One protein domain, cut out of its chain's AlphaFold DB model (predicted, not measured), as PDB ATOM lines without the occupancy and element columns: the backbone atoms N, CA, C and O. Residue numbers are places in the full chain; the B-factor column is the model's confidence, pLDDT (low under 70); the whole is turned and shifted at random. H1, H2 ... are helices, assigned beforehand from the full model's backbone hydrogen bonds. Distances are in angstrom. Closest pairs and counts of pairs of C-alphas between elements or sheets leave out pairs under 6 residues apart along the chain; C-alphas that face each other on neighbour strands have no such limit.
ATOM      1  N   LEU A   2      -9.218  47.390-109.352       89.81
ATOM      2  CA  LEU A   2     -10.357  47.910-108.566       89.81
ATOM      3  C   LEU A   2     -11.059  49.154-109.151       89.81
ATOM      4  O   LEU A   2     -12.280  49.192-109.262       89.81
ATOM      5  N   LYS A   3     -10.298  50.174-109.572       93.88
ATOM      6  CA  LYS A   3     -10.868  51.367-110.231       93.88
ATOM      7  C   LYS A   3     -11.526  51.035-111.578       93.88
ATOM      8  O   LYS A   3     -12.584  51.565-111.883       93.88
ATOM      9  N   GLN A   4     -10.906  50.152-112.362       95.44
ATOM     10  CA  GLN A   4     -11.374  49.767-113.698       95.44
ATOM     11  C   GLN A   4     -12.671  48.951-113.628       95.44
ATOM     12  O   GLN A   4     -13.614  49.241-114.352       95.44
ATOM     13  N   THR A   5     -12.746  47.964-112.733       94.12
ATOM     14  CA  THR A   5     -13.933  47.113-112.545       94.12
ATOM     15  C   THR A   5     -15.109  47.902-111.984       94.12
ATOM     16  O   THR A   5     -16.216  47.789-112.508       94.12
ATOM     17  N   ASN A   6     -14.864  48.772-110.997       93.56
ATOM     18  CA  ASN A   6     -15.903  49.655-110.467       93.56
ATOM     19  C   ASN A   6     -16.427  50.627-111.541       93.56
ATOM     20  O   ASN A   6     -17.636  50.816-111.634       93.56
ATOM     21  N   ALA A   7     -15.555  51.181-112.395       95.88
ATOM     22  CA  ALA A   7     -15.975  52.010-113.531       95.88
ATOM     23  C   ALA A   7     -16.801  51.228-114.571       95.88
ATOM     24  O   ALA A   7     -17.686  51.795-115.202       95.88
ATOM     25  N   ALA A   8     -16.561  49.920-114.711       94.75
ATOM     26  CA  ALA A   8     -17.345  49.022-115.561       94.75
ATOM     27  C   ALA A   8     -18.642  48.504-114.896       94.75
ATOM     28  O   ALA A   8     -19.295  47.611-115.435       94.75
ATOM     29  N   GLY A   9     -19.021  49.016-113.717       92.69
ATOM     30  CA  GLY A   9     -20.231  48.600-112.995       92.69
ATOM     31  C   GLY A   9     -20.111  47.259-112.258       92.69
ATOM     32  O   GLY A   9     -21.102  46.757-111.725       92.69
ATOM     33  N   VAL A  10     -18.910  46.677-112.191       91.50
ATOM     34  CA  VAL A  10     -18.624  45.464-111.415       91.50
ATOM     35  C   VAL A  10     -18.012  45.873-110.081       91.50
ATOM     36  O   VAL A  10     -16.844  46.255-110.006       91.50
ATOM     37  N   MET A  11     -18.805  45.785-109.010       92.94
ATOM     38  CA  MET A  11     -18.363  46.214-107.685       92.94
ATOM     39  C   MET A  11     -17.242  45.318-107.150       92.94
ATOM     40  O   MET A  11     -17.472  44.171-106.789       92.94
ATOM     41  N   THR A  12     -16.040  45.864-107.016       96.00
ATOM     42  CA  THR A  12     -14.914  45.190-106.353       96.00
ATOM     43  C   THR A  12     -14.429  46.023-105.179       96.00
ATOM     44  O   THR A  12     -14.437  47.257-105.236       96.00
ATOM     45  N   ARG A  13     -14.016  45.349-104.105       95.69
ATOM     46  CA  ARG A  13     -13.556  45.982-102.859       95.69
ATOM     47  C   ARG A  13     -12.141  45.501-102.531       95.69
ATOM     48  O   ARG A  13     -11.820  44.364-102.876       95.69
ATOM     49  N   PRO A  14     -11.290  46.317-101.888       93.75
ATOM     50  CA  PRO A  14     -10.029  45.806-101.365       93.75
ATOM     51  C   PRO A  14     -10.302  44.739-100.293       93.75
ATOM     52  O   PRO A  14     -11.419  44.644 -99.765       93.75
ATOM     53  N   ALA A  15      -9.296  43.922 -99.988       93.50
ATOM     54  CA  ALA A  15      -9.333  43.094 -98.789       93.50
ATOM     55  C   ALA A  15      -9.319  43.946 -97.513       93.50
ATOM     56  O   ALA A  15      -9.122  45.161 -97.551       93.50
ATOM     57  N   TRP A  16      -9.580  43.290 -96.384       93.62
ATOM     58  CA  TRP A  16      -9.521  43.925 -95.075       93.62
ATOM     59  C   TRP A  16      -8.130  44.499 -94.804       93.62
ATOM     60  O   TRP A  16      -7.122  43.845 -95.069       93.62
ATOM     61  N   GLU A  17      -8.103  45.705 -94.238       94.50
ATOM     62  CA  GLU A  17      -6.876  46.311 -93.730       94.50
ATOM     63  C   GLU A  17      -6.330  45.468 -92.575       94.50
ATOM     64  O   GLU A  17      -7.091  44.967 -91.739       94.50
ATOM     65  N   LEU A  18      -5.009  45.307 -92.517       94.88
ATOM     66  CA  LEU A  18      -4.391  44.527 -91.452       94.88
ATOM     67  C   LEU A  18      -4.506  45.254 -90.113       94.88
ATOM     68  O   LEU A  18      -4.273  46.457 -90.017       94.88
ATOM     69  N   MET A  19      -4.819  44.505 -89.055       96.19
ATOM     70  CA  MET A  19      -5.055  45.080 -87.726       96.19
ATOM     71  C   MET A  19      -3.858  45.889 -87.221       96.19
ATOM     72  O   MET A  19      -4.048  46.979 -86.699       96.19
ATOM     73  N   ASN A  20      -2.629  45.418 -87.446       93.94
ATOM     74  CA  ASN A  20      -1.402  46.112 -87.038       93.94
ATOM     75  C   ASN A  20      -1.190  47.472 -87.732       93.94
ATOM     76  O   ASN A  20      -0.432  48.293 -87.222       93.94
ATOM     77  N   ARG A  21      -1.850  47.727 -88.870       93.94
ATOM     78  CA  ARG A  21      -1.802  49.015 -89.582       93.94
ATOM     79  C   ARG A  21      -2.848  50.010 -89.065       93.94
ATOM     80  O   ARG A  21      -2.761  51.202 -89.354       93.94
ATOM     81  N   LEU A  22      -3.832  49.557 -88.283       96.31
ATOM     82  CA  LEU A  22      -4.866  50.430 -87.736       96.31
ATOM     83  C   LEU A  22      -4.328  51.237 -86.540       96.31
ATOM     84  O   LEU A  22      -3.709  50.662 -85.641       96.31
ATOM     85  N   PRO A  23      -4.647  52.545 -86.436       95.81
ATOM     86  CA  PRO A  23      -4.174  53.394 -85.338       95.81
ATOM     87  C   PRO A  23      -4.510  52.860 -83.940       95.81
ATOM     88  O   PRO A  23      -3.755  53.076 -82.994       95.81
ATOM     89  N   MET A  24      -5.629  52.142 -83.819       96.75
ATOM     90  CA  MET A  24      -6.101  51.533 -82.577       96.75
ATOM     91  C   MET A  24      -5.148  50.458 -82.030       96.75
ATOM     92  O   MET A  24      -5.053  50.300 -80.817       96.75
ATOM     93  N   PHE A  25      -4.415  49.757 -82.899       96.00
ATOM     94  CA  PHE A  25      -3.551  48.633 -82.524       96.00
ATOM     95  C   PHE A  25      -2.053  48.948 -82.633       96.00
ATOM     96  O   PHE A  25      -1.228  48.049 -82.498       96.00
ATOM     97  N   LYS A  26      -1.675  50.221 -82.820       93.62
ATOM     98  CA  LYS A  26      -0.274  50.644 -83.026       93.62
ATOM     99  C   LYS A  26       0.704  50.202 -81.923       93.62
ATOM    100  O   LYS A  26       1.893  50.073 -82.179       93.62
ATOM    101  N   ASN A  27       0.203  50.015 -80.698       95.38
ATOM    102  CA  ASN A  27       0.989  49.651 -79.513       95.38
ATOM    103  C   ASN A  27       0.805  48.176 -79.109       95.38
ATOM    104  O   ASN A  27       1.288  47.762 -78.057       95.38
ATOM    105  N   CYS A  28       0.060  47.393 -79.890       96.19
ATOM    106  CA  CYS A  28      -0.152  45.979 -79.612       96.19
ATOM    107  C   CYS A  28       1.034  45.150 -80.115       96.19
ATOM    108  O   CYS A  28       1.704  45.510 -81.082       96.19
ATOM    109  N   GLN A  29       1.283  44.015 -79.462       95.56
ATOM    110  CA  GLN A  29       2.291  43.068 -79.926       95.56
ATOM    111  C   GLN A  29       1.923  42.544 -81.319       95.56
ATOM    112  O   GLN A  29       0.773  42.186 -81.575       95.56
ATOM    113  N   CYS A  30       2.912  42.484 -82.207       94.44
ATOM    114  CA  CYS A  30       2.757  42.009 -83.574       94.44
ATOM    115  C   CYS A  30       3.946  41.115 -83.929       94.44
ATOM    116  O   CYS A  30       5.097  41.525 -83.787       94.44
ATOM    117  N   GLY A  31       3.666  39.891 -84.375       94.31
ATOM    118  CA  GLY A  31       4.682  39.007 -84.941       94.31
ATOM    119  C   GLY A  31       4.983  39.340 -86.410       94.31
ATOM    120  O   GLY A  31       4.411  40.283 -86.963       94.31
ATOM    121  N   PRO A  32       5.846  38.553 -87.071       95.56
ATOM    122  CA  PRO A  32       6.056  38.652 -88.512       95.56
ATOM    123  C   PRO A  32       4.771  38.308 -89.286       95.56
ATOM    124  O   PRO A  32       4.201  37.234 -89.098       95.56
ATOM    125  N   LEU A  33       4.327  39.205 -90.173       94.88
ATOM    126  CA  LEU A  33       3.074  39.080 -90.939       94.88
ATOM    127  C   LEU A  33       3.289  39.086 -92.462       94.88
ATOM    128  O   LEU A  33       2.381  39.429 -93.218       94.88
ATOM    129  N   THR A  34       4.461  38.654 -92.934       95.88
ATOM    130  CA  THR A  34       4.904  38.766 -94.337       95.88
ATOM    131  C   THR A  34       3.866  38.286 -95.359       95.88
ATOM    132  O   THR A  34       3.647  38.931 -96.382       95.88
ATOM    133  N   HIS A  35       3.185  37.167 -95.091       96.06
ATOM    134  CA  HIS A  35       2.156  36.637 -95.992       96.06
ATOM    135  C   HIS A  35       0.852  37.433 -95.947       96.06
ATOM    136  O   HIS A  35       0.232  37.646 -96.987       96.06
ATOM    137  N   ALA A  36       0.440  37.884 -94.761       95.31
ATOM    138  CA  ALA A  36      -0.768  38.683 -94.607       95.31
ATOM    139  C   ALA A  36      -0.607  40.045 -95.302       95.31
ATOM    140  O   ALA A  36      -1.506  40.467 -96.023       95.31
ATOM    141  N   GLU A  37       0.562  40.679 -95.166       94.94
ATOM    142  CA  GLU A  37       0.920  41.919 -95.873       94.94
ATOM    143  C   GLU A  37       0.943  41.712 -97.385       94.94
ATOM    144  O   GLU A  37       0.309  42.461 -98.128       94.94
ATOM    145  N   TRP A  38       1.596  40.641 -97.846       96.00
ATOM    146  CA  TRP A  38       1.657  40.332 -99.271       96.00
ATOM    147  C   TRP A  38       0.266  40.151 -99.891       96.00
ATOM    148  O   TRP A  38       0.029  40.654-100.995       96.00
ATOM    149  N   LEU A  39      -0.636  39.457 -99.184       95.81
ATOM    150  CA  LEU A  39      -2.010  39.205 -99.616       95.81
ATOM    151  C   LEU A  39      -2.858  40.478 -99.598       95.81
ATOM    152  O   LEU A  39      -3.490  40.781-100.610       95.81
ATOM    153  N   ALA A  40      -2.863  41.222 -98.489       94.56
ATOM    154  CA  ALA A  40      -3.694  42.416 -98.324       94.56
ATOM    155  C   ALA A  40      -3.463  43.443 -99.444       94.56
ATOM    156  O   ALA A  40      -4.417  44.018 -99.962       94.56
ATOM    157  N   ASP A  41      -2.213  43.589 -99.891       92.88
ATOM    158  CA  ASP A  41      -1.842  44.554-100.929       92.88
ATOM    159  C   ASP A  41      -2.186  44.085-102.365       92.88
ATOM    160  O   ASP A  41      -2.067  44.862-103.317       92.88
ATOM    161  N   ARG A  42      -2.580  42.815-102.564       94.38
ATOM    162  CA  ARG A  42      -2.724  42.198-103.903       94.38
ATOM    163  C   ARG A  42      -4.099  41.624-104.200       94.38
ATOM    164  O   ARG A  42      -4.475  41.550-105.371       94.38
ATOM    165  N   ILE A  43      -4.838  41.193-103.185       94.94
ATOM    166  CA  ILE A  43      -6.132  40.543-103.391       94.94
ATOM    167  C   ILE A  43      -7.278  41.561-103.374       94.94
ATOM    168  O   ILE A  43      -7.210  42.618-102.746       94.94
ATOM    169  N   VAL A  44      -8.366  41.220-104.061       95.06
ATOM    170  CA  VAL A  44      -9.610  41.997-104.061       95.06
ATOM    171  C   VAL A  44     -10.799  41.076-103.851       95.06
ATOM    172  O   VAL A  44     -10.816  39.935-104.310       95.06
ATOM    173  N   ASN A  45     -11.819  41.600-103.190       95.31
ATOM    174  CA  ASN A  45     -13.108  40.950-103.059       95.31
ATOM    175  C   ASN A  45     -13.929  41.180-104.330       95.31
ATOM    176  O   ASN A  45     -14.084  42.317-104.793       95.31
ATOM    177  N   ILE A  46     -14.477  40.090-104.858       94.00
ATOM    178  CA  ILE A  46     -15.384  40.079-106.005       94.00
ATOM    179  C   ILE A  46     -16.844  39.982-105.535       94.00
ATOM    180  O   ILE A  46     -17.094  39.505-104.424       94.00
TER     181      ILE A  46
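Overview. This is residues 2 to 46 of the 60 residues of the protein "Aminotransferase DegT" of Bacteroidetes bacterium (UniProt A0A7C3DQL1). With little regular structure, the backbone makes a long, drawn-out loop: residues 8 to 19 run from H1 at one end to a bulge at the other, and the return run passes through H2. Near the H1 end the two runs pair briefly, residues 13 to 14 with 44 to 45, antiparallel; residues 22 to 27 stick out. The printed part has 45 residues with two named helices, H1 then H2, holding 13 of them, and no named strand; the class is all helix. It is only just loose, close to extended, with a radius of gyration of the C-alphas of 13.6 A, and spans 41 by 21 by 12 A.

Along the chain. H2, residues 34 to 40, is 10.2 A long and ends at C-alpha 40 (-3.694, 42.416, -98.324). H1, residues 2 to 7, is 8.5 A long and begins at C-alpha 2 (-10.357, 47.910, -108.566).

Arrangement. H2 and H1 are apart. In both, every O i to N i+4 pair is within hydrogen-bond range.

Size, cuts and confidence. The C-alphas farthest apart, of Ala 8 and Gln 29, are 41.1 A apart. The link H1 to H2, 26 residues, is long. The printed part has no cut, and no printed residue is under 70 in pLDDT.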